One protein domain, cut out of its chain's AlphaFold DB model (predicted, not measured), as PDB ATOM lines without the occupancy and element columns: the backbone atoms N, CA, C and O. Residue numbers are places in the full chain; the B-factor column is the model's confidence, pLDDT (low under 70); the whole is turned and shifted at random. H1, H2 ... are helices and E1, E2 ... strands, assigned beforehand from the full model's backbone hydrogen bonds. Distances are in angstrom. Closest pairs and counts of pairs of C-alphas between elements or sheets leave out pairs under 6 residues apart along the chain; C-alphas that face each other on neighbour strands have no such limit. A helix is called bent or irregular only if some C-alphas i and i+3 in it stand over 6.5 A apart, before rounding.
ATOM      1  N   GLY A  27     251.861 103.830 318.783       61.25
ATOM      2  CA  GLY A  27     252.961 104.371 317.983       61.25
ATOM      3  C   GLY A  27     254.221 103.501 318.059       61.25
ATOM      4  O   GLY A  27     254.479 102.822 319.055       61.25
ATOM      5  N   LEU A  28     255.029 103.520 316.998       80.62
ATOM      6  CA  LEU A  28     256.276 102.744 316.914       80.62
ATOM      7  C   LEU A  28     257.359 103.293 317.863       80.62
ATOM      8  O   LEU A  28     258.417 102.678 318.030       80.62
ATOM      9  N   GLY A  29     257.095 104.445 318.488       87.62
ATOM     10  CA  GLY A  29     257.960 105.103 319.461       87.62
ATOM     11  C   GLY A  29     259.241 105.661 318.845       87.62
ATOM     12  O   GLY A  29     260.188 105.936 319.580       87.62
ATOM     13  N   ILE A  30     259.282 105.780 317.517       92.56
ATOM     14  CA  ILE A  30     260.302 106.469 316.722       92.56
ATOM     15  C   ILE A  30     260.214 107.978 316.969       92.56
ATOM     16  O   ILE A  30     261.245 108.650 317.001       92.56
ATOM     17  N   LEU A  31     259.002 108.484 317.194       91.19
ATOM     18  CA  LEU A  31     258.725 109.826 317.681       91.19
ATOM     19  C   LEU A  31     257.988 109.731 319.024       91.19
ATOM     20  O   LEU A  31     256.857 109.256 319.089       91.19
ATOM     21  N   THR A  32     258.628 110.189 320.102       85.69
ATOM     22  CA  THR A  32     257.986 110.328 321.419       85.69
ATOM     23  C   THR A  32     257.736 111.812 321.663       85.69
ATOM     24  O   THR A  32     258.650 112.566 322.003       85.69
ATOM     25  N   GLY A  33     256.508 112.264 321.398       82.19
ATOM     26  CA  GLY A  33     256.235 113.694 321.236       82.19
ATOM     27  C   GLY A  33     257.029 114.251 320.049       82.19
ATOM     28  O   GLY A  33     256.893 113.763 318.932       82.19
ATOM     29  N   LYS A  34     257.897 115.238 320.298       82.06
ATOM     30  CA  LYS A  34     258.773 115.859 319.280       82.06
ATOM     31  C   LYS A  34     260.208 115.305 319.290       82.06
ATOM     32  O   LYS A  34     261.075 115.810 318.584       82.06
ATOM     33  N   VAL A  35     260.476 114.277 320.101       90.56
ATOM     34  CA  VAL A  35     261.805 113.658 320.225       90.56
ATOM     35  C   VAL A  35     261.936 112.493 319.253       90.56
ATOM     36  O   VAL A  35     261.108 111.583 319.258       90.56
ATOM     37  N   PHE A  36     263.000 112.505 318.452       95.50
ATOM     38  CA  PHE A  36     263.301 111.464 317.476       95.50
ATOM     39  C   PHE A  36     264.309 110.432 317.985       95.50
ATOM     40  O   PHE A  36     265.395 110.778 318.445       95.50
ATOM     41  N   HIS A  37     263.953 109.159 317.825       96.69
ATOM     42  CA  HIS A  37     264.717 107.992 318.257       96.69
ATOM     43  C   HIS A  37     265.351 107.281 317.055       96.69
ATOM     44  O   HIS A  37     264.787 106.346 316.473       96.69
ATOM     45  N   SER A  38     266.539 107.742 316.659       96.06
ATOM     46  CA  SER A  38     267.264 107.237 315.482       96.06
ATOM     47  C   SER A  38     267.597 105.739 315.559       96.06
ATOM     48  O   SER A  38     267.527 105.030 314.553       96.06
ATOM     49  N   GLU A  39     267.873 105.227 316.756       95.69
ATOM     50  CA  GLU A  39     268.160 103.825 317.048       95.69
ATOM     51  C   GLU A  39     266.947 102.923 316.793       95.69
ATOM     52  O   GLU A  39     267.078 101.850 316.195       95.69
ATOM     53  N   LYS A  40     265.744 103.389 317.156       96.38
ATOM     54  CA  LYS A  40     264.490 102.680 316.877       96.38
ATOM     55  C   LYS A  40     264.168 102.707 315.387       96.38
ATOM     56  O   LYS A  40     263.761 101.684 314.837       96.38
ATOM     57  N   ALA A  41     264.410 103.835 314.716       96.75
ATOM     58  CA  ALA A  41     264.267 103.938 313.266       96.75
ATOM     59  C   ALA A  41     265.212 102.968 312.531       96.75
ATOM     60  O   ALA A  41     264.786 102.263 311.615       96.75
ATOM     61  N   LEU A  42     266.473 102.865 312.963       96.69
ATOM     62  CA  LEU A  42     267.443 101.926 312.395       96.69
ATOM     63  C   LEU A  42     267.032 100.471 312.627       96.69
ATOM     64  O   LEU A  42     267.064  99.670 311.689       96.69
ATOM     65  N   ALA A  43     266.604 100.129 313.845       95.12
ATOM     66  CA  ALA A  43     266.101  98.796 314.167       95.12
ATOM     67  C   ALA A  43     264.884  98.422 313.301       95.12
ATOM     68  O   ALA A  43     264.823  97.312 312.765       95.12
ATOM     69  N   LEU A  44     263.956  99.364 313.103       94.50
ATOM     70  CA  LEU A  44     262.785  99.192 312.245       94.50
ATOM     71  C   LEU A  44     263.188  98.928 310.786       94.50
ATOM     72  O   LEU A  44     262.748  97.938 310.200       94.50
ATOM     73  N   LEU A  45     264.046  99.768 310.197       95.69
ATOM     74  CA  LEU A  45     264.458  99.604 308.798       95.69
ATOM     75  C   LEU A  45     265.274  98.319 308.580       95.69
ATOM     76  O   LEU A  45     265.060  97.641 307.576       95.69
ATOM     77  N   LYS A  46     266.131  97.924 309.537       94.44
ATOM     78  CA  LYS A  46     266.832  96.621 309.522       94.44
ATOM     79  C   LYS A  46     265.861  95.439 309.606       94.44
ATOM     80  O   LYS A  46     266.097  94.405 308.985       94.44
ATOM     81  N   LYS A  47     264.774  95.559 310.378       92.38
ATOM     82  CA  LYS A  47     263.719  94.536 310.442       92.38
ATOM     83  C   LYS A  47     262.989  94.436 309.103       92.38
ATOM     84  O   LYS A  47     262.854  93.334 308.575       92.38
ATOM     85  N   PHE A  48     262.548  95.557 308.539       91.25
ATOM     86  CA  PHE A  48     261.770  95.552 307.301       91.25
ATOM     87  C   PHE A  48     262.590  95.225 306.057       91.25
ATOM     88  O   PHE A  48     262.041  94.593 305.162       91.25
ATOM     89  N   SER A  49     263.893  95.507 306.010       92.75
ATOM     90  CA  SER A  49     264.729  95.066 304.882       92.75
ATOM     91  C   SER A  49     264.797  93.543 304.733       92.75
ATOM     92  O   SER A  49     265.057  93.035 303.644       92.75
ATOM     93  N   ARG A  50     264.484  92.786 305.794       90.44
ATOM     94  CA  ARG A  50     264.331  91.322 305.736       90.44
ATOM     95  C   ARG A  50     262.993  90.871 305.149       90.44
ATOM     96  O   ARG A  50     262.844  89.705 304.809       90.44
ATOM     97  N   LEU A  51     262.015  91.755 305.038       87.62
ATOM     98  CA  LEU A  51     260.696  91.456 304.476       87.62
ATOM     99  C   LEU A  51     260.462  92.185 303.147       87.62
ATOM    100  O   LEU A  51     259.406  92.035 302.545       87.62
ATOM    101  N   GLN A  52     261.445  92.965 302.702       88.62
ATOM    102  CA  GLN A  52     261.415  93.724 301.465       88.62
ATOM    103  C   GLN A  52     262.263  93.063 300.387       88.62
ATOM    104  O   GLN A  52     263.287  92.434 300.670       88.62
ATOM    105  N   PHE A  53     261.822  93.241 299.145       87.19
ATOM    106  CA  PHE A  53     262.437  92.643 297.969       87.19
ATOM    107  C   PHE A  53     262.582  93.670 296.845       87.19
ATOM    108  O   PHE A  53     261.803  94.624 296.748       87.19
ATOM    109  N   HIS A  54     263.556  93.452 295.975       87.19
ATOM    110  CA  HIS A  54     263.743  94.159 294.713       87.19
ATOM    111  C   HIS A  54     263.912  93.157 293.570       87.19
ATOM    112  O   HIS A  54     264.121  91.966 293.809       87.19
ATOM    113  N   LEU A  55     263.811  93.638 292.331       83.31
ATOM    114  CA  LEU A  55     264.259  92.871 291.172       83.31
ATOM    115  C   LEU A  55     265.698  93.257 290.822       83.31
ATOM    116  O   LEU A  55     266.022  94.444 290.766       83.31
ATOM    117  N   ASP A  56     266.550  92.261 290.601       78.06
ATOM    118  CA  ASP A  56     267.889  92.473 290.049       78.06
ATOM    119  C   ASP A  56     267.849  92.693 288.523       78.06
ATOM    120  O   ASP A  56     266.788  92.686 287.889       78.06
ATOM    121  N   THR A  57     269.019  92.878 287.907       73.38
ATOM    122  CA  THR A  57     269.153  93.096 286.456       73.38
ATOM    123  C   THR A  57     268.659  91.923 285.603       73.38
ATOM    124  O   THR A  57     268.370  92.114 284.424       73.38
ATOM    125  N   ASN A  58     268.509  90.731 286.187       79.56
ATOM    126  CA  ASN A  58     267.957  89.539 285.542       79.56
ATOM    127  C   ASN A  58     266.461  89.347 285.853       79.56
ATOM    128  O   ASN A  58     265.920  88.270 285.597       79.56
ATOM    129  N   LEU A  59     265.794  90.358 286.425       75.81
ATOM    130  CA  LEU A  59     264.404  90.300 286.893       75.81
ATOM    131  C   LEU A  59     264.169  89.222 287.965       75.81
ATOM    132  O   LEU A  59     263.049  88.735 288.143       75.81
ATOM    133  N   THR A  60     265.219  88.852 288.698       81.25
ATOM    134  CA  THR A  60     265.129  87.911 289.811       81.25
ATOM    135  C   THR A  60     264.769  88.659 291.084       81.25
ATOM    136  O   THR A  60     265.312  89.717 291.378       81.25
ATOM    137  N   VAL A  61     263.852  88.088 291.863       82.81
ATOM    138  CA  VAL A  61     263.446  88.629 293.163       82.81
ATOM    139  C   VAL A  61     264.559  88.390 294.181       82.81
ATOM    140  O   VAL A  61     264.867  87.241 294.507       82.81
ATOM    141  N   VAL A  62     265.110  89.468 294.727       86.44
ATOM    142  CA  VAL A  62     266.184  89.462 295.724       86.44
ATOM    143  C   VAL A  62     265.719  90.204 296.974       86.44
ATOM    144  O   VAL A  62     265.026  91.213 296.893       86.44
ATOM    145  N   GLN A  63     266.062  89.685 298.151       88.88
ATOM    146  CA  GLN A  63     265.767  90.332 299.432       88.88
ATOM    147  C   GLN A  63     266.668  91.562 299.624       88.88
ATOM    148  O   GLN A  63     267.823  91.544 299.208       88.88
ATOM    149  N   ASP A  64     266.184  92.618 300.276       92.19
ATOM    150  CA  ASP A  64     266.969  93.852 300.433       92.19
ATOM    151  C   ASP A  64     268.064  93.740 301.505       92.19
ATOM    152  O   ASP A  64     269.138  94.316 301.354       92.19
ATOM    153  N   TYR A  65     267.806  92.999 302.589       93.69
ATOM    154  CA  TYR A  65     268.714  92.876 303.738       93.69
ATOM    155  C   TYR A  65     270.190  92.589 303.380       93.69
ATOM    156  O   TYR A  65     271.052  93.246 303.958       93.69
ATOM    157  N   PRO A  66     270.522  91.670 302.449       90.88
ATOM    158  CA  PRO A  66     271.913  91.368 302.106       90.88
ATOM    159  C   PRO A  66     272.634  92.473 301.323       90.88
ATOM    160  O   PRO A  66     273.861  92.473 301.288       90.88
ATOM    161  N   VAL A  67     271.901  93.376 300.664       90.50
ATOM    162  CA  VAL A  67     272.478  94.389 299.760       90.50
ATOM    163  C   VAL A  67     272.465  95.799 300.349       90.50
ATOM    164  O   VAL A  67     273.081  96.704 299.792       90.50
ATOM    165  N   ILE A  68     271.767  96.004 301.467       92.75
ATOM    166  CA  ILE A  68     271.655  97.308 302.115       92.75
ATOM    167  C   ILE A  68     272.672  97.462 303.246       92.75
ATOM    168  O   ILE A  68     272.663  96.712 304.222       92.75
ATOM    169  N   SER A  69     273.549  98.461 303.135       94.56
ATOM    170  CA  SER A  69     274.530  98.749 304.181       94.56
ATOM    171  C   SER A  69     273.913  99.532 305.340       94.56
ATOM    172  O   SER A  69     272.969 100.311 305.180       94.56
ATOM    173  N   GLU A  70     274.483  99.359 306.531       94.88
ATOM    174  CA  GLU A  70     274.123 100.165 307.698       94.88
ATOM    175  C   GLU A  70     274.430 101.650 307.484       94.88
ATOM    176  O   GLU A  70     273.656 102.501 307.912       94.88
ATOM    177  N   GLU A  71     275.499 101.967 306.752       96.25
ATOM    178  CA  GLU A  71     275.831 103.340 306.373       96.25
ATOM    179  C   GLU A  71     274.720 103.983 305.528       96.25
ATOM    180  O   GLU A  71     274.310 105.115 305.804       96.25
ATOM    181  N   LEU A  72     274.179 103.250 304.543       96.44
ATOM    182  CA  LEU A  72     273.066 103.724 303.720       96.44
ATOM    183  C   LEU A  72     271.830 104.005 304.583       96.44
ATOM    184  O   LEU A  72     271.200 105.053 304.441       96.44
ATOM    185  N   LEU A  73     271.493 103.088 305.498       97.44
ATOM    186  CA  LEU A  73     270.358 103.250 306.408       97.44
ATOM    187  C   LEU A  73     270.540 104.446 307.345       97.44
ATOM    188  O   LEU A  73     269.635 105.269 307.460       97.44
ATOM    189  N   SER A  74     271.701 104.581 307.978       97.56
ATOM    190  CA  SER A  74     271.990 105.684 308.899       97.56
ATOM    191  C   SER A  74     271.915 107.040 308.196       97.56
ATOM    192  O   SER A  74     271.271 107.963 308.697       97.56
ATOM    193  N   ARG A  75     272.472 107.146 306.984       97.94
ATOM    194  CA  ARG A  75     272.378 108.358 306.155       97.94
ATOM    195  C   ARG A  75     270.936 108.670 305.756       97.94
ATOM    196  O   ARG A  75     270.490 109.808 305.887       97.94
ATOM    197  N   ASN A  76     270.189 107.656 305.316       98.25
ATOM    198  CA  ASN A  76     268.764 107.756 304.996       98.25
ATOM    199  C   ASN A  76     267.962 108.314 306.181       98.25
ATOM    200  O   ASN A  76     267.166 109.234 306.003       98.25
ATOM    201  N   ILE A  77     268.182 107.764 307.378       98.50
ATOM    202  CA  ILE A  77     267.502 108.145 308.622       98.50
ATOM    203  C   ILE A  77     267.811 109.603 308.975       98.50
ATOM    204  O   ILE A  77     266.882 110.384 309.187       98.50
ATOM    205  N   ALA A  78     269.093 109.980 308.969       98.38
ATOM    206  CA  ALA A  78     269.533 111.336 309.287       98.38
ATOM    207  C   ALA A  78     268.910 112.376 308.344       98.38
ATOM    208  O   ALA A  78     268.292 113.335 308.807       98.38
ATOM    209  N   LEU A  79     268.995 112.152 307.028       98.31
ATOM    210  CA  LEU A  79     268.433 113.063 306.025       98.31
ATOM    211  C   LEU A  79     266.902 113.142 306.100       98.31
ATOM    212  O   LEU A  79     266.335 114.225 305.960       98.31
ATOM    213  N   SER A  80     266.231 112.011 306.345       98.00
ATOM    214  CA  SER A  80     264.770 111.963 306.479       98.00
ATOM    215  C   SER A  80     264.294 112.835 307.636       98.00
ATOM    216  O   SER A  80     263.427 113.687 307.448       98.00
ATOM    217  N   TYR A  81     264.882 112.657 308.823       97.69
ATOM    218  CA  TYR A  81     264.493 113.440 309.991       97.69
ATOM    219  C   TYR A  81     264.907 114.907 309.858       97.69
ATOM    220  O   TYR A  81     264.098 115.786 310.141       97.69
ATOM    221  N   GLN A  82     266.115 115.190 309.354       96.44
ATOM    222  CA  GLN A  82     266.576 116.562 309.125       96.44
ATOM    223  C   GLN A  82     265.545 117.365 308.320       96.44
ATOM    224  O   GLN A  82     265.196 118.479 308.708       96.44
ATOM    225  N   LYS A  83     265.028 116.787 307.230       96.00
ATOM    226  CA  LYS A  83     264.075 117.455 306.334       96.00
ATOM    227  C   LYS A  83     262.639 117.455 306.863       96.00
ATOM    228  O   LYS A  83     261.927 118.429 306.646       96.00
ATOM    229  N   ALA A  84     262.225 116.422 307.595       95.69
ATOM    230  CA  ALA A  84     260.876 116.337 308.163       95.69
ATOM    231  C   ALA A  84     260.695 117.097 309.488       95.69
ATOM    232  O   ALA A  84     259.565 117.415 309.856       95.69
ATOM    233  N   SER A  85     261.783 117.391 310.210       94.25
ATOM    234  CA  SER A  85     261.747 117.920 311.582       94.25
ATOM    235  C   SER A  85     260.893 119.180 311.730       94.25
ATOM    236  O   SER A  85     260.148 119.293 312.697       94.25
ATOM    237  N   THR A  86     260.920 120.098 310.759       91.62
ATOM    238  CA  THR A  86     260.069 121.300 310.769       91.62
ATOM    239  C   THR A  86     258.580 120.956 310.758       91.62
ATOM    240  O   THR A  86     257.813 121.567 311.500       91.62
ATOM    241  N   PHE A  87     258.163 119.980 309.946       93.88
ATOM    242  CA  PHE A  87     256.764 119.558 309.858       93.88
ATOM    243  C   PHE A  87     256.332 118.801 311.119       93.88
ATOM    244  O   PHE A  87     255.261 119.078 311.653       93.88
ATOM    245  N   ILE A  88     257.195 117.920 311.636       94.44
ATOM    246  CA  ILE A  88     256.966 117.180 312.886       94.44
ATOM    247  C   ILE A  88     256.830 118.153 314.067       94.44
ATOM    248  O   ILE A  88     255.857 118.109 314.810       94.44
ATOM    249  N   ASN A  89     257.763 119.098 314.214       92.62
ATOM    250  CA  ASN A  89     257.784 120.039 315.338       92.62
ATOM    251  C   ASN A  89     256.616 121.033 315.335       92.62
ATOM    252  O   ASN A  89     256.358 121.672 316.357       92.62
ATOM    253  N   ARG A  90     255.930 121.181 314.200       92.06
ATOM    254  CA  ARG A  90     254.732 122.014 314.038       92.06
ATOM    255  C   ARG A  90     253.439 121.208 314.033       92.06
ATOM    256  O   ARG A  90     252.398 121.770 313.721       92.06
ATOM    257  N   ASP A  91     253.517 119.914 314.337       92.69
ATOM    258  CA  ASP A  91     252.365 119.014 314.382       92.69
ATOM    259  C   ASP A  91     251.631 118.924 313.021       92.69
ATOM    260  O   ASP A  91     250.447 118.608 312.944       92.69
ATOM    261  N   LEU A  92     252.362 119.173 311.924       94.25
ATOM    262  CA  LEU A  92     251.885 119.048 310.539       94.25
ATOM    263  C   LEU A  92     252.128 117.649 309.957       94.25
ATOM    264  O   LEU A  92     251.719 117.365 308.834       94.25
ATOM    265  N   MET A  93     252.841 116.789 310.686       94.69
ATOM    266  CA  MET A  93     253.122 115.416 310.287       94.69
ATOM    267  C   MET A  93     253.086 114.491 311.501       94.69
ATOM    268  O   MET A  93     253.796 114.713 312.480       94.69
ATOM    269  N   SER A  94     252.292 113.429 311.399       94.56
ATOM    270  CA  SER A  94     252.227 112.354 312.397       94.56
ATOM    271  C   SER A  94     253.430 111.402 312.331       94.56
ATOM    272  O   SER A  94     254.126 111.312 311.312       94.56
ATOM    273  N   GLU A  95     253.624 110.601 313.385       94.31
ATOM    274  CA  GLU A  95     254.575 109.484 313.349       94.31
ATOM    275  C   GLU A  95     254.239 108.483 312.244       94.31
ATOM    276  O   GLU A  95     255.133 108.073 311.499       94.31
ATOM    277  N   PHE A  96     252.960 108.142 312.081       94.19
ATOM    278  CA  PHE A  96     252.505 107.268 311.008       94.19
ATOM    279  C   PHE A  96     252.985 107.752 309.642       94.19
ATOM    280  O   PHE A  96     253.555 106.972 308.874       94.19
ATOM    281  N   SER A  97     252.802 109.038 309.349       96.00
ATOM    282  CA  SER A  97     253.178 109.623 308.067       96.00
ATOM    283  C   SER A  97     254.681 109.691 307.871       96.00
ATOM    284  O   SER A  97     255.170 109.363 306.789       96.00
ATOM    285  N   PHE A  98     255.434 110.043 308.912       96.94
ATOM    286  CA  PHE A  98     256.891 110.021 308.846       96.94
ATOM    287  C   PHE A  98     257.411 108.609 308.543       96.94
ATOM    288  O   PHE A  98     258.199 108.419 307.612       96.94
ATOM    289  N   VAL A  99     256.933 107.603 309.278       95.62
ATOM    290  CA  VAL A  99     257.409 106.220 309.155       95.62
ATOM    291  C   VAL A  99     256.986 105.576 307.835       95.62
ATOM    292  O   VAL A  99     257.789 104.877 307.218       95.62
ATOM    293  N   ASN A 100     255.751 105.802 307.381       94.44
ATOM    294  CA  ASN A 100     255.253 105.199 306.145       94.44
ATOM    295  C   ASN A 100     255.694 105.958 304.898       94.44
ATOM    296  O   ASN A 100     255.872 105.339 303.846       94.44
ATOM    297  N   TYR A 101     255.857 107.281 304.996       96.81
ATOM    298  CA  TYR A 101     255.947 108.152 303.830       96.81
ATOM    299  C   TYR A 101     257.161 109.069 303.775       96.81
ATOM    300  O   TYR A 101     257.258 109.779 302.793       96.81
ATOM    301  N   VAL A 102     258.114 109.042 304.713       98.00
ATOM    302  CA  VAL A 102     259.371 109.823 304.597       98.00
ATOM    303  C   VAL A 102     260.608 108.984 304.917       98.00
ATOM    304  O   VAL A 102     261.563 108.934 304.134       98.00
ATOM    305  N   LEU A 103     260.568 108.290 306.053       98.00
ATOM    306  CA  LEU A 103     261.628 107.433 306.577       98.00
ATOM    307  C   LEU A 103     262.053 106.266 305.660       98.00
ATOM    308  O   LEU A 103     263.241 105.927 305.688       98.00
ATOM    309  N   PRO A 104     261.167 105.617 304.874       96.81
ATOM    310  CA  PRO A 104     261.539 104.422 304.126       96.81
ATOM    311  C   PRO A 104     262.746 104.619 303.211       96.81
ATOM    312  O   PRO A 104     262.896 105.657 302.569       96.81
ATOM    313  N   TYR A 105     263.584 103.587 303.102       96.00
ATOM    314  CA  TYR A 105     264.774 103.609 302.245       96.00
ATOM    315  C   TYR A 105     264.500 103.262 300.783       96.00
ATOM    316  O   TYR A 105     265.415 103.293 299.966       96.00
ATOM    317  N   LYS A 106     263.253 102.949 300.430       91.94
ATOM    318  CA  LYS A 106     262.816 102.681 299.058       91.94
ATOM    319  C   LYS A 106     261.358 103.084 298.861       91.94
ATOM    320  O   LYS A 106     260.629 103.323 299.827       91.94
ATOM    321  N   LEU A 107     260.960 103.160 297.595       89.69
ATOM    322  CA  LEU A 107     259.619 103.556 297.156       89.69
ATOM    323  C   LEU A 107     258.933 102.499 296.288       89.69
ATOM    324  O   LEU A 107     257.722 102.309 296.375       89.69
ATOM    325  N   ASN A 108     259.710 101.807 295.461       89.56
ATOM    326  CA  ASN A 108     259.226 100.838 294.492       89.56
ATOM    327  C   ASN A 108     260.064  99.547 294.564       89.56
ATOM    328  O   ASN A 108     260.773  99.311 295.543       89.56
ATOM    329  N   SER A 109     259.962  98.684 293.555       87.88
ATOM    330  CA  SER A 109     260.676  97.397 293.515       87.88
ATOM    331  C   SER A 109     262.108  97.509 292.974       87.88
ATOM    332  O   SER A 109     262.699  96.484 292.629       87.88
ATOM    333  N   SER A 110     262.671  98.719 292.891       89.81
ATOM    334  CA  SER A 110     264.056  98.921 292.466       89.81
ATOM    335  C   SER A 110     265.051  98.432 293.516       89.81
ATOM    336  O   SER A 110     264.745  98.339 294.713       89.81
ATOM    337  N   MET A 111     266.280  98.185 293.064       89.81
ATOM    338  CA  MET A 111     267.414  97.950 293.951       89.81
ATOM    339  C   MET A 111     267.581  99.135 294.926       89.81
ATOM    340  O   MET A 111     267.474 100.294 294.497       89.81
ATOM    341  N   PRO A 112     267.821  98.883 296.230       92.44
ATOM    342  CA  PRO A 112     268.115  99.942 297.189       92.44
ATOM    343  C   PRO A 112     269.335 100.770 296.763       92.44
ATOM    344  O   PRO A 112     270.342 100.228 296.319       92.44
ATOM    345  N   SER A 113     269.250 102.091 296.903       93.62
ATOM    346  CA  SER A 113     270.325 103.023 296.541       93.62
ATOM    347  C   SER A 113     270.256 104.298 297.386       93.62
ATOM    348  O   SER A 113     269.272 104.528 298.089       93.62
ATOM    349  N   ASP A 114     271.279 105.157 297.305       95.88
ATOM    350  CA  ASP A 114     271.293 106.478 297.963       95.88
ATOM    351  C   ASP A 114     270.475 107.520 297.174       95.88
ATOM    352  O   ASP A 114     270.946 108.609 296.837       95.88
ATOM    353  N   TRP A 115     269.236 107.171 296.820       97.25
ATOM    354  CA  TRP A 115     268.361 108.021 296.009       97.25
ATOM    355  C   TRP A 115     268.041 109.349 296.688       97.25
ATOM    356  O   TRP A 115     267.794 110.329 295.997       97.25
ATOM    357  N   ARG A 116     268.039 109.419 298.027       97.94
ATOM    358  CA  ARG A 116     267.641 110.635 298.752       97.94
ATOM    359  C   ARG A 116     268.682 111.726 298.643       97.94
ATOM    360  O   ARG A 116     268.315 112.874 298.418       97.94
ATOM    361  N   THR A 117     269.959 111.367 298.750       97.94
ATOM    362  CA  THR A 117     271.055 112.312 298.519       97.94
ATOM    363  C   THR A 117     270.984 112.856 297.093       97.94
ATOM    364  O   THR A 117     271.055 114.066 296.886       97.94
ATOM    365  N   LYS A 118     270.735 111.978 296.114       97.44
ATOM    366  CA  LYS A 118     270.604 112.358 294.700       97.44
ATOM    367  C   LYS A 118     269.380 113.242 294.443       97.44
ATOM    368  O   LYS A 118     269.508 114.289 293.818       97.44
ATOM    369  N   ALA A 119     268.222 112.890 294.995       97.75
ATOM    370  CA  ALA A 119     267.002 113.684 294.897       97.75
ATOM    371  C   ALA A 119     267.159 115.076 295.531       97.75
ATOM    372  O   ALA A 119     266.753 116.056 294.915       97.75
ATOM    373  N   LEU A 120     267.811 115.185 296.697       97.38
ATOM    374  CA  LEU A 120     268.125 116.479 297.319       97.38
ATOM    375  C   LEU A 120     269.092 117.319 296.481       97.38
ATOM    376  O   LEU A 120     268.921 118.536 296.407       97.38
ATOM    377  N   SER A 121     270.086 116.678 295.857       96.75
ATOM    378  CA  SER A 121     271.031 117.357 294.962       96.75
ATOM    379  C   SER A 121     270.360 117.873 293.687       96.75
ATOM    380  O   SER A 121     270.766 118.904 293.161       96.75
ATOM    381  N   LEU A 122     269.311 117.182 293.224       96.00
ATOM    382  CA  LEU A 122     268.531 117.575 292.057       96.00
ATOM    383  C   LEU A 122     267.545 118.701 292.390       96.00
ATOM    384  O   LEU A 122     267.462 119.685 291.658       96.00
ATOM    385  N   TYR A 123     266.811 118.572 293.500       96.38
ATOM    386  CA  TYR A 123     265.850 119.573 293.948       96.38
ATOM    387  C   TYR A 123     265.698 119.595 295.466       96.38
ATOM    388  O   TYR A 123     265.268 118.629 296.103       96.38
ATOM    389  N   THR A 124     265.975 120.762 296.041       96.44
ATOM    390  CA  THR A 124     265.686 121.068 297.439       96.44
ATOM    391  C   THR A 124     264.643 122.179 297.502       96.44
ATOM    392  O   THR A 124     264.848 123.258 296.948       96.44
ATOM    393  N   VAL A 125     263.539 121.928 298.208       93.44
ATOM    394  CA  VAL A 125     262.515 122.938 298.489       93.44
ATOM    395  C   VAL A 125     263.178 124.107 299.234       93.44
ATOM    396  O   VAL A 125     263.862 123.874 300.239       93.44
ATOM    397  N   PRO A 126     262.985 125.363 298.785       91.38
ATOM    398  CA  PRO A 126     263.567 126.524 299.448       91.38
ATOM    399  C   PRO A 126     263.183 126.596 300.928       91.38
ATOM    400  O   PRO A 126     262.024 126.391 301.291       91.38
ATOM    401  N   PHE A 127     264.142 126.949 301.789       85.06
ATOM    402  CA  PHE A 127     263.917 127.017 303.235       85.06
ATOM    403  C   PHE A 127     262.735 127.918 303.608       85.06
ATOM    404  O   PHE A 127     261.906 127.511 304.415       85.06
ATOM    405  N   GLU A 128     262.597 129.086 302.973       84.69
ATOM    406  CA  GLU A 128     261.479 130.001 303.235       84.69
ATOM    407  C   GLU A 128     260.115 129.356 302.935       84.69
ATOM    408  O   GLU A 128     259.177 129.526 303.711       84.69
ATOM    409  N   ARG A 129     260.000 128.531 301.881       87.75
ATOM    410  CA  ARG A 129     258.758 127.790 301.590       87.75
ATOM    411  C   ARG A 129     258.397 126.842 302.733       87.75
ATOM    412  O   ARG A 129     257.249 126.821 303.162       87.75
ATOM    413  N   MET A 130     259.376 126.113 303.270       84.81
ATOM    414  CA  MET A 130     259.156 125.220 304.416       84.81
ATOM    415  C   MET A 130     258.883 126.003 305.710       84.81
ATOM    416  O   MET A 130     258.024 125.626 306.505       84.81
ATOM    417  N   LYS A 131     259.582 127.123 305.914       82.06
ATOM    418  CA  LYS A 131     259.479 127.973 307.105       82.06
ATOM    419  C   LYS A 131     258.100 128.611 307.262       82.06
ATOM    420  O   LYS A 131     257.671 128.775 308.403       82.06
ATOM    421  N   TYR A 132     257.391 128.930 306.182       85.56
ATOM    422  CA  TYR A 132     256.026 129.478 306.248       85.56
ATOM    423  C   TYR A 132     254.922 128.425 306.074       85.56
ATOM    424  O   TYR A 132     253.750 128.778 305.999       85.56
ATOM    425  N   CYS A 133     255.265 127.134 306.051       89.62
ATOM    426  CA  CYS A 133     254.274 126.062 306.059       89.62
ATOM    427  C   CYS A 133     253.633 125.934 307.451       89.62
ATOM    428  O   CYS A 133     254.317 125.617 308.429       89.62
ATOM    429  N   THR A 134     252.334 126.210 307.549       91.88
ATOM    430  CA  THR A 134     251.575 126.258 308.815       91.88
ATOM    431  C   THR A 134     250.315 125.393 308.808       91.88
ATOM    432  O   THR A 134     249.627 125.314 309.819       91.88
ATOM    433  N   SER A 135     250.005 124.741 307.688       92.38
ATOM    434  CA  SER A 135     248.817 123.896 307.516       92.38
ATOM    435  C   SER A 135     249.025 122.827 306.442       92.38
ATOM    436  O   SER A 135     249.896 122.976 305.576       92.38
ATOM    437  N   SER A 136     248.175 121.796 306.437       89.75
ATOM    438  CA  SER A 136     248.126 120.781 305.374       89.75
ATOM    439  C   SER A 136     247.920 121.400 303.983       89.75
ATOM    440  O   SER A 136     248.561 120.968 303.031       89.75
ATOM    441  N   ASP A 137     247.131 122.473 303.862       88.56
ATOM    442  CA  ASP A 137     246.937 123.184 302.587       88.56
ATOM    443  C   ASP A 137     248.222 123.883 302.113       88.56
ATOM    444  O   ASP A 137     248.597 123.809 300.941       88.56
ATOM    445  N   SER A 138     248.961 124.528 303.023       89.94
ATOM    446  CA  SER A 138     250.261 125.119 302.675       89.94
ATOM    447  C   SER A 138     251.298 124.050 302.303       89.94
ATOM    448  O   SER A 138     252.118 124.278 301.415       89.94
ATOM    449  N   MET A 139     251.233 122.867 302.926       92.00
ATOM    450  CA  MET A 139     252.063 121.715 302.568       92.00
ATOM    451  C   MET A 139     251.688 121.164 301.186       92.00
ATOM    452  O   MET A 139     252.576 120.840 300.397       92.00
ATOM    453  N   LEU A 140     250.394 121.119 300.860       90.00
ATOM    454  CA  LEU A 140     249.895 120.735 299.540       90.00
ATOM    455  C   LEU A 140     250.411 121.685 298.450       90.00
ATOM    456  O   LEU A 140     250.851 121.222 297.403       90.00
ATOM    457  N   ASN A 141     250.465 122.993 298.719       89.12
ATOM    458  CA  ASN A 141     251.058 123.962 297.793       89.12
ATOM    459  C   ASN A 141     252.548 123.695 297.532       89.12
ATOM    460  O   ASN A 141     252.987 123.774 296.387       89.12
ATOM    461  N   ILE A 142     253.316 123.316 298.560       92.38
ATOM    462  CA  ILE A 142     254.717 122.903 298.376       92.38
ATOM    463  C   ILE A 142     254.789 121.636 297.514       92.38
ATOM    464  O   ILE A 142     255.633 121.548 296.626       92.38
ATOM    465  N   CYS A 143     253.896 120.668 297.731       92.06
ATOM    466  CA  CYS A 143     253.845 119.461 296.904       92.06
ATOM    467  C   CYS A 143     253.515 119.786 295.437       92.06
ATOM    468  O   CYS A 143     254.121 119.207 294.541       92.06
ATOM    469  N   ASN A 144     252.625 120.751 295.182       88.38
ATOM    470  CA  ASN A 144     252.319 121.233 293.832       88.38
ATOM    471  C   ASN A 144     253.532 121.916 293.168       88.38
ATOM    472  O   ASN A 144     253.741 121.763 291.964       88.38
ATOM    473  N   ASP A 145     254.360 122.639 293.932       89.50
ATOM    474  CA  ASP A 145     255.621 123.204 293.427       89.50
ATOM    475  C   ASP A 145     256.614 122.094 293.030       89.50
ATOM    476  O   ASP A 145     257.232 122.163 291.961       89.50
ATOM    477  N   VAL A 146     256.735 121.041 293.852       92.44
ATOM    478  CA  VAL A 146     257.577 119.866 293.551       92.44
ATOM    479  C   VAL A 146     257.062 119.112 292.324       92.44
ATOM    480  O   VAL A 146     257.851 118.718 291.461       92.44
ATOM    481  N   ASP A 147     255.749 118.935 292.211       89.31
ATOM    482  CA  ASP A 147     255.111 118.288 291.066       89.31
ATOM    483  C   ASP A 147     255.376 119.068 289.764       89.31
ATOM    484  O   ASP A 147     255.824 118.494 288.765       89.31
ATOM    485  N   ARG A 148     255.234 120.402 289.796       88.06
ATOM    486  CA  ARG A 148     255.564 121.279 288.661       88.06
ATOM    487  C   ARG A 148     257.023 121.137 288.237       88.06
ATOM    488  O   ARG A 148     257.298 121.041 287.041       88.06
ATOM    489  N   TYR A 149     257.951 121.081 289.194       91.31
ATOM    490  CA  TYR A 149     259.362 120.831 288.905       91.31
ATOM    491  C   TYR A 149     259.574 119.438 288.293       91.31
ATOM    492  O   TYR A 149     260.234 119.310 287.262       91.31
ATOM    493  N   THR A 150     258.952 118.403 288.856       90.25
ATOM    494  CA  THR A 150     259.058 117.014 288.379       90.25
ATOM    495  C   THR A 150     258.639 116.869 286.910       90.25
ATOM    496  O   THR A 150     259.307 116.174 286.139       90.25
ATOM    497  N   LYS A 151     257.601 117.590 286.468       85.50
ATOM    498  CA  LYS A 151     257.139 117.615 285.060       85.50
ATOM    499  C   LYS A 151     258.133 118.241 284.075       85.50
ATOM    500  O   LYS A 151     258.006 118.060 282.854       85.50
ATOM    501  N   THR A 152     259.113 118.996 284.569       90.88
ATOM    502  CA  THR A 152     260.222 119.488 283.736       90.88
ATOM    503  C   THR A 152     261.231 118.380 283.432       90.88
ATOM    504  O   THR A 152     261.827 118.396 282.360       90.88
ATOM    505  N   LEU A 153     261.349 117.387 284.321       92.38
ATOM    506  CA  LEU A 153     262.318 116.295 284.230       92.38
ATOM    507  C   LEU A 153     261.806 115.095 283.430       92.38
ATOM    508  O   LEU A 153     262.577 114.470 282.708       92.38
ATOM    509  N   VAL A 154     260.521 114.753 283.567       89.25
ATOM    510  CA  VAL A 154     259.936 113.553 282.948       89.25
ATOM    511  C   VAL A 154     258.684 113.906 282.157       89.25
ATOM    512  O   VAL A 154     257.748 114.516 282.673       89.25
ATOM    513  N   LYS A 155     258.647 113.489 280.888       87.62
ATOM    514  CA  LYS A 155     257.462 113.607 280.027       87.62
ATOM    515  C   LYS A 155     256.646 112.322 280.024       87.62
ATOM    516  O   LYS A 155     257.192 111.225 279.937       87.62
ATOM    517  N   TYR A 156     255.322 112.463 280.061       85.94
ATOM    518  CA  TYR A 156     254.437 111.309 279.965       85.94
ATOM    519  C   TYR A 156     254.628 110.579 278.634       85.94
ATOM    520  O   TYR A 156     254.479 111.173 277.562       85.94
ATOM    521  N   LYS A 157     254.919 109.284 278.717       84.06
ATOM    522  CA  LYS A 157     255.015 108.369 277.585       84.06
ATOM    523  C   LYS A 157     254.619 106.974 278.051       84.06
ATOM    524  O   LYS A 157     255.183 106.464 279.009       84.06
ATOM    525  N   LEU A 158     253.662 106.354 277.367       79.62
ATOM    526  CA  LEU A 158     253.364 104.938 277.572       79.62
ATOM    527  C   LEU A 158     254.399 104.116 276.814       79.62
ATOM    528  O   LEU A 158     254.267 103.888 275.612       79.62
ATOM    529  N   ASP A 159     255.451 103.712 277.512       69.69
ATOM    530  CA  ASP A 159     256.337 102.659 277.045       69.69
ATOM    531  C   ASP A 159     256.048 101.375 277.833       69.69
ATOM    532  O   ASP A 159     255.744 101.403 279.020       69.69
ATOM    533  N   ASN A 160     256.053 100.224 277.160       62.00
ATOM    534  CA  ASN A 160     255.684  98.937 277.766       62.00
ATOM    535  C   ASN A 160     256.811  98.372 278.662       62.00
ATOM    536  O   ASN A 160     257.134  97.188 278.581       62.00
ATOM    537  N   THR A 161     257.463  99.209 279.474       64.62
ATOM    538  CA  THR A 161     258.582  98.805 280.337       64.62
ATOM    539  C   THR A 161     258.119  98.506 281.766       64.62
ATOM    540  O   THR A 161     257.100  99.018 282.226       64.62
ATOM    541  N   ASN A 162     258.856  97.657 282.496       74.62
ATOM    542  CA  ASN A 162     258.614  97.416 283.924       74.62
ATOM    543  C   ASN A 162     259.025  98.660 284.739       74.62
ATOM    544  O   ASN A 162     260.068  98.694 285.377       74.62
ATOM    545  N   GLU A 163     258.216  99.715 284.723       83.31
ATOM    546  CA  GLU A 163     258.586 100.999 285.338       83.31
ATOM    547  C   GLU A 163     258.713 100.944 286.869       83.31
ATOM    548  O   GLU A 163     259.428 101.742 287.472       83.31
ATOM    549  N   ASN A 164     258.060  99.975 287.517       81.00
ATOM    550  CA  ASN A 164     258.077  99.827 288.976       81.00
ATOM    551  C   ASN A 164     259.421  99.318 289.540       81.00
ATOM    552  O   ASN A 164     259.579  99.249 290.759       81.00
ATOM    553  N   ILE A 165     260.377  98.941 288.684       85.50
ATOM    554  CA  ILE A 165     261.723  98.506 289.098       85.50
ATOM    555  C   ILE A 165     262.800  99.548 288.807       85.50
ATOM    556  O   ILE A 165     263.949  99.345 289.185       85.50
ATOM    557  N   LEU A 166     262.437 100.659 288.161       89.81
ATOM    558  CA  LEU A 166     263.386 101.715 287.841       89.81
ATOM    559  C   LEU A 166     263.820 102.433 289.120       89.81
ATOM    560  O   LEU A 166     262.997 102.871 289.933       89.81
ATOM    561  N   THR A 167     265.128 102.565 289.286       92.81
ATOM    562  CA  THR A 167     265.747 103.419 290.297       92.81
ATOM    563  C   THR A 167     265.476 104.894 289.995       92.81
ATOM    564  O   THR A 167     265.124 105.270 288.877       92.81
ATOM    565  N   PHE A 168     265.680 105.762 290.992       95.19
ATOM    566  CA  PHE A 168     265.591 107.213 290.812       95.19
ATOM    567  C   PHE A 168     266.423 107.709 289.613       95.19
ATOM    568  O   PHE A 168     265.909 108.441 288.769       95.19
ATOM    569  N   ASP A 169     267.676 107.259 289.502       94.75
ATOM    570  CA  ASP A 169     268.583 107.680 288.428       94.75
ATOM    571  C   ASP A 169     268.106 107.231 287.050       94.75
ATOM    572  O   ASP A 169     268.221 107.977 286.083       94.75
ATOM    573  N   GLU A 170     267.558 106.020 286.948       93.50
ATOM    574  CA  GLU A 170     267.031 105.503 285.687       93.50
ATOM    575  C   GLU A 170     265.801 106.287 285.235       93.50
ATOM    576  O   GLU A 170     265.706 106.614 284.052       93.50
ATOM    577  N   ILE A 171     264.899 106.645 286.157       93.81
ATOM    578  CA  ILE A 171     263.727 107.472 285.835       93.81
ATOM    579  C   ILE A 171     264.173 108.853 285.331       93.81
ATOM    580  O   ILE A 171     263.711 109.297 284.278       93.81
ATOM    581  N   VAL A 172     265.105 109.507 286.036       95.25
ATOM    582  CA  VAL A 172     265.640 110.823 285.639       95.25
ATOM    583  C   VAL A 172     266.368 110.738 284.297       95.25
ATOM    584  O   VAL A 172     266.087 111.528 283.398       95.25
ATOM    585  N   LYS A 173     267.256 109.753 284.118       94.81
ATOM    586  CA  LYS A 173     268.023 109.554 282.878       94.81
ATOM    587  C   LYS A 173     267.121 109.285 281.676       94.81
ATOM    588  O   LYS A 173     267.413 109.748 280.578       94.81
ATOM    589  N   LYS A 174     266.045 108.515 281.866       92.88
ATOM    590  CA  LYS A 174     265.089 108.185 280.804       92.88
ATOM    591  C   LYS A 174     264.280 109.406 280.360       92.88
ATOM    592  O   LYS A 174     263.848 109.453 279.208       92.88
ATOM    593  N   GLY A 175     264.038 110.364 281.261       92.56
ATOM    594  CA  GLY A 175     263.330 111.621 280.977       92.56
ATOM    595  C   GLY A 175     261.889 111.444 280.477       92.56
ATOM    596  O   GLY A 175     261.245 112.395 280.031       92.56
ATOM    597  N   SER A 176     261.365 110.218 280.510       90.25
ATOM    598  CA  SER A 176     260.021 109.874 280.059       90.25
ATOM    599  C   SER A 176     259.526 108.582 280.709       90.25
ATOM    600  O   SER A 176     260.322 107.722 281.085       90.25
ATOM    601  N   GLY A 177     258.209 108.455 280.856       88.88
ATOM    602  CA  GLY A 177     257.563 107.256 281.394       88.88
ATOM    603  C   GLY A 177     256.075 107.466 281.656       88.88
ATOM    604  O   GLY A 177     255.540 108.559 281.441       88.88
ATOM    605  N   SER A 178     255.394 106.416 282.099       87.19
ATOM    606  CA  SER A 178     253.965 106.437 282.402       87.19
ATOM    607  C   SER A 178     253.655 107.215 283.688       87.19
ATOM    608  O   SER A 178     254.533 107.769 284.359       87.19
ATOM    609  N   CYS A 179     252.376 107.213 284.076       88.44
ATOM    610  CA  CYS A 179     251.934 107.746 285.364       88.44
ATOM    611  C   CYS A 179     252.688 107.134 286.560       88.44
ATOM    612  O   CYS A 179     252.912 107.839 287.540       88.44
ATOM    613  N   LEU A 180     253.162 105.882 286.470       89.38
ATOM    614  CA  LEU A 180     253.952 105.247 287.531       89.38
ATOM    615  C   LEU A 180     255.341 105.874 287.685       89.38
ATOM    616  O   LEU A 180     255.735 106.195 288.806       89.38
ATOM    617  N   SER A 181     256.085 106.078 286.593       91.06
ATOM    618  CA  SER A 181     257.400 106.740 286.649       91.06
ATOM    619  C   SER A 181     257.296 108.165 287.188       91.06
ATOM    620  O   SER A 181     258.096 108.560 288.036       91.06
ATOM    621  N   ILE A 182     256.280 108.911 286.747       91.50
ATOM    622  CA  ILE A 182     256.025 110.281 287.214       91.50
ATOM    623  C   ILE A 182     255.699 110.278 288.714       91.50
ATOM    624  O   ILE A 182     256.336 111.008 289.473       91.50
ATOM    625  N   CYS A 183     254.785 109.406 289.158       93.56
ATOM    626  CA  CYS A 183     254.426 109.293 290.572       93.56
ATOM    627  C   CYS A 183     255.615 108.900 291.452       93.56
ATOM    628  O   CYS A 183     255.786 109.455 292.543       93.56
ATOM    629  N   ASN A 184     256.446 107.964 290.983       94.38
ATOM    630  CA  ASN A 184     257.663 107.554 291.677       94.38
ATOM    631  C   ASN A 184     258.655 108.714 291.788       94.38
ATOM    632  O   ASN A 184     259.125 108.985 292.889       94.38
ATOM    633  N   LEU A 185     258.950 109.422 290.692       95.25
ATOM    634  CA  LEU A 185     259.895 110.542 290.712       95.25
ATOM    635  C   LEU A 185     259.427 111.667 291.638       95.25
ATOM    636  O   LEU A 185     260.205 112.142 292.467       95.25
ATOM    637  N   ASN A 186     258.150 112.038 291.548       95.50
ATOM    638  CA  ASN A 186     257.576 113.067 292.405       95.50
ATOM    639  C   ASN A 186     257.655 112.643 293.885       95.50
ATOM    640  O   ASN A 186     258.068 113.424 294.744       95.50
ATOM    641  N   SER A 187     257.353 111.371 294.180       96.56
ATOM    642  CA  SER A 187     257.505 110.794 295.525       96.56
ATOM    643  C   SER A 187     258.958 110.821 295.994       96.56
ATOM    644  O   SER A 187     259.209 111.215 297.129       96.56
ATOM    645  N   TYR A 188     259.926 110.461 295.146       97.44
ATOM    646  CA  TYR A 188     261.350 110.511 295.488       97.44
ATOM    647  C   TYR A 188     261.766 111.927 295.905       97.44
ATOM    648  O   TYR A 188     262.331 112.102 296.986       97.44
ATOM    649  N   ILE A 189     261.446 112.939 295.094       97.62
ATOM    650  CA  ILE A 189     261.831 114.335 295.354       97.62
ATOM    651  C   ILE A 189     261.105 114.892 296.583       97.62
ATOM    652  O   ILE A 189     261.734 115.503 297.450       97.62
ATOM    653  N   SER A 190     259.801 114.650 296.710       97.44
ATOM    654  CA  SER A 190     259.012 115.158 297.838       97.44
ATOM    655  C   SER A 190     259.442 114.540 299.163       97.44
ATOM    656  O   SER A 190     259.701 115.261 300.127       97.44
ATOM    657  N   ARG A 191     259.622 113.214 299.205       97.88
ATOM    658  CA  ARG A 191     260.115 112.513 300.398       97.88
ATOM    659  C   ARG A 191     261.519 112.936 300.784       97.88
ATOM    660  O   ARG A 191     261.822 113.051 301.969       97.88
ATOM    661  N   ALA A 192     262.379 113.180 299.797       98.00
ATOM    662  CA  ALA A 192     263.716 113.694 300.049       98.00
ATOM    663  C   ALA A 192     263.676 115.068 300.728       98.00
ATOM    664  O   ALA A 192     264.517 115.349 301.575       98.00
ATOM    665  N   ASN A 193     262.651 115.871 300.438       97.81
ATOM    666  CA  ASN A 193     262.369 117.152 301.081       97.81
ATOM    667  C   ASN A 193     261.511 117.050 302.354       97.81
ATOM    668  O   ASN A 193     261.071 118.068 302.877       97.81
ATOM    669  N   GLY A 194     261.305 115.843 302.889       97.12
ATOM    670  CA  GLY A 194     260.579 115.635 304.139       97.12
ATOM    671  C   GLY A 194     259.060 115.742 304.013       97.12
ATOM    672  O   GLY A 194     258.393 115.807 305.036       97.12
ATOM    673  N   LEU A 195     258.495 115.762 302.805       97.25
ATOM    674  CA  LEU A 195     257.045 115.770 302.597       97.25
ATOM    675  C   LEU A 195     256.514 114.325 302.644       97.25
ATOM    676  O   LEU A 195     257.090 113.459 301.975       97.25
ATOM    677  N   PRO A 196     255.429 114.033 303.390       97.00
ATOM    678  CA  PRO A 196     254.914 112.677 303.561       97.00
ATOM    679  C   PRO A 196     254.064 112.271 302.352       97.00
ATOM    680  O   PRO A 196     252.837 112.182 302.416       97.00
ATOM    681  N   MET A 197     254.737 112.073 301.220       95.75
ATOM    682  CA  MET A 197     254.101 111.811 299.937       95.75
ATOM    683  C   MET A 197     254.265 110.357 299.499       95.75
ATOM    684  O   MET A 197     255.300 109.713 299.709       95.75
ATOM    685  N   THR A 198     253.216 109.860 298.860       95.94
ATOM    686  CA  THR A 198     253.173 108.570 298.180       95.94
ATOM    687  C   THR A 198     252.332 108.701 296.908       95.94
ATOM    688  O   THR A 198     252.127 109.809 296.401       95.94
ATOM    689  N   PHE A 199     251.843 107.593 296.372       94.81
ATOM    690  CA  PHE A 199     250.835 107.586 295.326       94.81
ATOM    691  C   PHE A 199     249.764 106.533 295.591       94.81
ATOM    692  O   PHE A 199     250.042 105.463 296.143       94.81
ATOM    693  N   ASP A 200     248.551 106.854 295.161       96.38
ATOM    694  CA  ASP A 200     247.445 105.913 295.079       96.38
ATOM    695  C   ASP A 200     247.299 105.462 293.622       96.38
ATOM    696  O   ASP A 200     247.698 106.167 292.691       96.38
ATOM    697  N   TYR A 201     246.767 104.264 293.411       94.38
ATOM    698  CA  TYR A 201     246.601 103.709 292.078       94.38
ATOM    699  C   TYR A 201     245.399 102.773 291.968       94.38
ATOM    700  O   TYR A 201     244.979 102.116 292.922       94.38
ATOM    701  N   VAL A 202     244.873 102.693 290.750       94.88
ATOM    702  CA  VAL A 202     243.821 101.767 290.336       94.88
ATOM    703  C   VAL A 202     244.444 100.776 289.358       94.88
ATOM    704  O   VAL A 202     244.866 101.201 288.277       94.88
ATOM    705  N   PRO A 203     244.513  99.470 289.697       92.81
ATOM    706  CA  PRO A 203     245.142  98.474 288.827       92.81
ATOM    707  C   PRO A 203     244.460  98.372 287.461       92.81
ATOM    708  O   PRO A 203     245.122  98.260 286.432       92.81
ATOM    709  N   ALA A 204     243.129  98.434 287.458       93.44
ATOM    710  CA  ALA A 204     242.299  98.440 286.266       93.44
ATOM    711  C   ALA A 204     240.982  99.154 286.577       93.44
ATOM    712  O   ALA A 204     240.350  98.868 287.594       93.44
ATOM    713  N   TRP A 205     240.567 100.076 285.713       93.69
ATOM    714  CA  TRP A 205     239.255 100.711 285.813       93.69
ATOM    715  C   TRP A 205     238.140  99.720 285.467       93.69
ATOM    716  O   TRP A 205     238.315  98.856 284.602       93.69
ATOM    717  N   GLY A 206     236.986  99.866 286.118       92.38
ATOM    718  CA  GLY A 206     235.808  99.039 285.860       92.38
ATOM    719  C   GLY A 206     235.011  99.467 284.638       92.38
ATOM    720  O   GLY A 206     234.341  98.630 284.036       92.38
ATOM    721  N   ASN A 207     235.117 100.745 284.255       87.56
ATOM    722  CA  ASN A 207     234.313 101.346 283.189       87.56
ATOM    723  C   ASN A 207     235.098 101.930 282.000       87.56
ATOM    724  O   ASN A 207     234.539 102.515 281.073       87.56
ATOM    725  N   GLN A 208     236.420 101.781 282.010       85.44
ATOM    726  CA  GLN A 208     237.288 102.123 280.885       85.44
ATOM    727  C   GLN A 208     238.521 101.227 280.876       85.44
ATOM    728  O   GLN A 208     238.737 100.438 281.794       85.44
ATOM    729  N   ASP A 209     239.304 101.309 279.811       86.12
ATOM    730  CA  ASP A 209     240.526 100.531 279.665       86.12
ATOM    731  C   ASP A 209     241.706 101.182 280.398       86.12
ATOM    732  O   ASP A 209     241.759 102.400 280.586       86.12
ATOM    733  N   GLY A 210     242.662 100.349 280.810       86.00
ATOM    734  CA  GLY A 210     243.857 100.759 281.541       86.00
ATOM    735  C   GLY A 210     243.651 100.896 283.050       86.00
ATOM    736  O   GLY A 210     242.589 100.588 283.596       86.00
ATOM    737  N   GLY A 211     244.704 101.363 283.715       88.75
ATOM    738  CA  GLY A 211     244.724 101.759 285.122       88.75
ATOM    739  C   GLY A 211     245.195 103.206 285.258       88.75
ATOM    740  O   GLY A 211     245.280 103.936 284.267       88.75
ATOM    741  N   HIS A 212     245.489 103.645 286.475       90.75
ATOM    742  CA  HIS A 212     246.069 104.969 286.708       90.75
ATOM    743  C   HIS A 212     246.756 105.035 288.068       90.75
ATOM    744  O   HIS A 212     246.377 104.302 288.976       90.75
ATOM    745  N   ALA A 213     247.719 105.940 288.209       91.25
ATOM    746  CA  ALA A 213     248.348 106.288 289.472       91.25
ATOM    747  C   ALA A 213     248.452 107.811 289.591       91.25
ATOM    748  O   ALA A 213     248.687 108.486 288.586       91.25
ATOM    749  N   TRP A 214     248.293 108.326 290.807       92.56
ATOM    750  CA  TRP A 214     248.408 109.748 291.132       92.56
ATOM    751  C   TRP A 214     249.072 109.930 292.499       92.56
ATOM    752  O   TRP A 214     248.894 109.116 293.405       92.56
ATOM    753  N   ASN A 215     249.842 111.006 292.668       94.88
ATOM    754  CA  ASN A 215     250.473 111.301 293.949       94.88
ATOM    755  C   ASN A 215     249.453 111.737 294.997       94.88
ATOM    756  O   ASN A 215     248.419 112.327 294.685       94.88
ATOM    757  N   VAL A 216     249.770 111.457 296.258       95.81
ATOM    758  CA  VAL A 216     248.937 111.817 297.401       95.81
ATOM    759  C   VAL A 216     249.823 112.276 298.550       95.81
ATOM    760  O   VAL A 216     250.751 111.569 298.953       95.81
ATOM    761  N   LEU A 217     249.513 113.453 299.090       96.50
ATOM    762  CA  LEU A 217     250.050 113.936 300.357       96.50
ATOM    763  C   LEU A 217     249.274 113.291 301.511       96.50
ATOM    764  O   LEU A 217     248.045 113.326 301.505       96.50
ATOM    765  N   VAL A 218     249.968 112.739 302.508       97.06
ATOM    766  CA  VAL A 218     249.354 112.067 303.665       97.06
ATOM    767  C   VAL A 218     249.943 112.632 304.963       97.06
ATOM    768  O   VAL A 218     250.903 112.067 305.487       97.06
ATOM    769  N   PRO A 219     249.430 113.753 305.503       95.12
ATOM    770  CA  PRO A 219     249.987 114.373 306.713       95.12
ATOM    771  C   PRO A 219     249.783 113.523 307.977       95.12
ATOM    772  O   PRO A 219     250.611 113.541 308.893       95.12
ATOM    773  N   ASN A 220     248.700 112.742 308.009       93.69
ATOM    774  CA  ASN A 220     248.351 111.829 309.097       93.69
ATOM    775  C   ASN A 220     247.438 110.684 308.614       93.69
ATOM    776  O   ASN A 220     247.132 110.578 307.428       93.69
ATOM    777  N   GLU A 221     247.012 109.809 309.526       89.94
ATOM    778  CA  GLU A 221     246.164 108.638 309.250       89.94
ATOM    779  C   GLU A 221     244.771 109.016 308.716       89.94
ATOM    780  O   GLU A 221     244.105 108.209 308.058       89.94
ATOM    781  N   LYS A 222     244.305 110.231 309.027       89.81
ATOM    782  CA  LYS A 222     242.939 110.698 308.749       89.81
ATOM    783  C   LYS A 222     242.863 111.552 307.490       89.81
ATOM    784  O   LYS A 222     241.850 111.510 306.793       89.81
ATOM    785  N   GLU A 223     243.919 112.299 307.193       91.25
ATOM    786  CA  GLU A 223     243.967 113.267 306.105       91.25
ATOM    787  C   GLU A 223     244.828 112.780 304.944       91.25
ATOM    788  O   GLU A 223     245.953 112.306 305.110       91.25
ATOM    789  N   PHE A 224     244.309 112.953 303.733       93.62
ATOM    790  CA  PHE A 224     245.070 112.748 302.515       93.62
ATOM    791  C   PHE A 224     244.566 113.681 301.414       93.62
ATOM    792  O   PHE A 224     243.378 114.004 301.355       93.62
ATOM    793  N   TYR A 225     245.473 114.095 300.536       93.19
ATOM    794  CA  TYR A 225     245.195 115.067 299.485       93.19
ATOM    795  C   TYR A 225     245.797 114.573 298.169       93.19
ATOM    796  O   TYR A 225     247.024 114.573 298.028       93.19
ATOM    797  N   PRO A 226     244.968 114.105 297.217       91.75
ATOM    798  CA  PRO A 226     245.417 113.821 295.863       91.75
ATOM    799  C   PRO A 226     246.036 115.062 295.213       91.75
ATOM    800  O   PRO A 226     245.508 116.166 295.340       91.75
ATOM    801  N   ILE A 227     247.142 114.865 294.504       85.56
ATOM    802  CA  ILE A 227     247.880 115.913 293.793       85.56
ATOM    803  C   ILE A 227     247.682 115.694 292.294       85.56
ATOM    804  O   ILE A 227     247.840 114.570 291.806       85.56
ATOM    805  N   SER A 228     247.312 116.750 291.563       68.69
ATOM    806  CA  SER A 228     247.080 116.648 290.123       68.69
ATOM    807  C   SER A 228     248.386 116.683 289.335       68.69
ATOM    808  O   SER A 228     249.234 117.551 289.514       68.69
ATOM    809  N   GLY A 229     248.487 115.787 288.354       54.44
ATOM    810  CA  GLY A 229     249.463 115.884 287.269       54.44
ATOM    811  C   GLY A 229     249.105 116.937 286.208       54.44
ATOM    812  O   GLY A 229     249.920 117.194 285.326       54.44
ATOM    813  N   ASP A 230     247.955 117.612 286.314       49.22
ATOM    814  CA  ASP A 230     247.456 118.551 285.299       49.22
ATOM    815  C   ASP A 230     247.290 119.982 285.838       49.22
ATOM    816  O   ASP A 230     246.825 120.193 286.962       49.22
ATOM    817  N   ASP A 231     247.676 120.945 284.995       42.94
ATOM    818  CA  ASP A 231     247.859 122.397 285.197       42.94
ATOM    819  C   ASP A 231     246.591 123.204 285.540       42.94
ATOM    820  O   ASP A 231     246.533 124.403 285.278       42.94
ATOM    821  N   SER A 232     245.555 122.613 286.139       42.31
ATOM    822  CA  SER A 232     244.284 123.340 286.286       42.31
ATOM    823  C   SER A 232     244.352 124.571 287.192       42.31
ATOM    824  O   SER A 232     243.421 125.362 287.142       42.31
ATOM    825  N   GLY A 233     245.426 124.780 287.971       37.09
ATOM    826  CA  GLY A 233     245.709 126.060 288.643       37.09
ATOM    827  C   GLY A 233     244.579 126.587 289.537       37.09
ATOM    828  O   GLY A 233     244.602 127.744 289.946       37.09
ATOM    829  N   THR A 234     243.583 125.754 289.824       40.56
ATOM    830  CA  THR A 234     242.401 126.102 290.592       40.56
ATOM    831  C   THR A 234     242.666 125.651 292.016       40.56
ATOM    832  O   THR A 234     243.175 124.559 292.252       40.56
ATOM    833  N   ASN A 235     242.311 126.486 292.989       44.12
ATOM    834  CA  ASN A 235     242.337 126.139 294.413       44.12
ATOM    835  C   ASN A 235     241.306 125.037 294.772       44.12
ATOM    836  O   ASN A 235     240.924 124.896 295.934       44.12
ATOM    837  N   GLU A 236     240.810 124.281 293.789       54.16
ATOM    838  CA  GLU A 236     239.867 123.189 293.971       54.16
ATOM    839  C   GLU A 236     240.625 121.886 294.242       54.16
ATOM    840  O   GLU A 236     241.640 121.576 293.618       54.16
ATOM    841  N   LYS A 237     240.128 121.101 295.202       66.12
ATOM    842  CA  LYS A 237     240.714 119.801 295.538       66.12
ATOM    843  C   LYS A 237     240.617 118.877 294.322       66.12
ATOM    844  O   LYS A 237     239.519 118.543 293.883       66.12
ATOM    845  N   TYR A 238     241.766 118.447 293.808       78.88
ATOM    846  CA  TYR A 238     241.850 117.520 292.683       78.88
ATOM    847  C   TYR A 238     241.113 116.206 292.978       78.88
ATOM    848  O   TYR A 238     241.346 115.567 294.008       78.88
ATOM    849  N   ASN A 239     240.254 115.778 292.049       85.81
ATOM    850  CA  ASN A 239     239.613 114.468 292.084       85.81
ATOM    851  C   ASN A 239     240.190 113.563 290.975       85.81
ATOM    852  O   ASN A 239     239.886 113.779 289.799       85.81
ATOM    853  N   PRO A 240     240.961 112.514 291.317       86.50
ATOM    854  CA  PRO A 240     241.586 111.618 290.337       86.50
ATOM    855  C   PRO A 240     240.585 110.734 289.576       86.50
ATOM    856  O   PRO A 240     240.911 110.156 288.534       86.50
ATOM    857  N   LEU A 241     239.353 110.614 290.083       89.69
ATOM    858  CA  LEU A 241     238.298 109.838 289.438       89.69
ATOM    859  C   LEU A 241     237.582 110.630 288.348       89.69
ATOM    860  O   LEU A 241     236.956 110.026 287.479       89.69
ATOM    861  N   SER A 242     237.666 111.960 288.364       83.81
ATOM    862  CA  SER A 242     237.045 112.785 287.331       83.81
ATOM    863  C   SER A 242     237.690 112.503 285.973       83.81
ATOM    864  O   SER A 242     238.916 112.513 285.831       83.81
TER     865      SER A 242
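AT A GLANCE: This is residues 27 to 242 of the 486 residues of an uncharacterized protein of Pedobacter chinensis (UniProt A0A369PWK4). Helix H8 forms the core, with the two-stranded ribbon E3 E4 along one side of it and H4, H6 and H7 packed round its other sides, set crosswise to it. The kinked helix H2 meets one end of H8 and has H1 packed on its residues 73 to 78, while the small hairpin E1 E2 lies at the edge of the model. The 216 printed residues hold eight named helices and four named strands, in the order H1, E1, E2, H2 to H8, E3, E4, and the class is mostly helix. Each pair of strands is antiparallel. The whole is compact, with a radius of gyration of the C-alphas of 16.9 A and spans of 46 by 45 by 33 A.

HOW THE PARTS SIT: H1, residues 38 to 48, touches H2, residues 70 to 89, opposite ways at a steep tilt of 59 degrees; the closest C-alphas, of Leu 42 and Leu 73, are 6.8 A apart. E1, residues 53 to 55, and E2, residues 61 to 63, are an antiparallel hairpin, with N 54 and O 62 within hydrogen-bond range at 2.8 A. H2 is irregular, with C-alphas 83 and 86 7.1 A apart and a kink of 45 degrees near residue 83. H3, residues 95 to 101, is close to H2 but not clearly touching, the C-alphas of Ala 84 and Phe 98 being closest at 7.5 A. H8, residues 179 to 192, is the hub and touches four helices. H2 touches it about perpendicular at 80 degrees, closest at the C-alphas of Ser 80 and Ala 192, 6.7 A. H4, residues 115 to 122, touches it about perpendicular at 85 degrees, closest at the C-alphas of Arg 116 and Ala 192, 5.1 A. H6, residues 136 to 153, touches it with residues 143 to 151 alone, closest at the C-alphas of Thr 150 and Asn 186, 5.8 A. H7, residues 168 to 174, forms a helical hairpin with it, closest at the C-alphas of Ile 171 and Ser 181, 6.4 A. H5, residues 127 to 131, touches no helix but is near H2 and H6. E3, residues 197 to 202, and E4, residues 212 to 217, are an antiparallel hairpin, with N 200 and O 214 within hydrogen-bond range at 2.9 A. The closest C-alphas of H8 and E3, of Ser 187 and Thr 198, are 5.5 A apart. Every O i to N i+4 pair is within hydrogen-bond range in H1, H3, H4, H5, H7 and H8, against 14 of 16 in H2 and 12 of 14 in H6.

IN THESE COORDINATES: H1 begins at C-alpha 38 (267.264, 107.237, 315.482). From first to last C-alpha H2 measures 26.8 A, H6 25.9 A, H8 19.7 A and E3 17.3 A. H8 ends at C-alpha 192 (263.716, 113.694, 300.049), and E4 ends at C-alpha 217 (250.050, 113.936, 300.357).

THE WHOLE: The two C-alphas farthest apart, of Glu 39 and Asn 207, are 47.9 A apart. The printed part has no cut. The links H3 to H4 and H6 to H7 are long, and residues 218 to 242 hold no named element. pLDDT is under 70 at residue 27, residues 159 to 161 and residues 228 to 237.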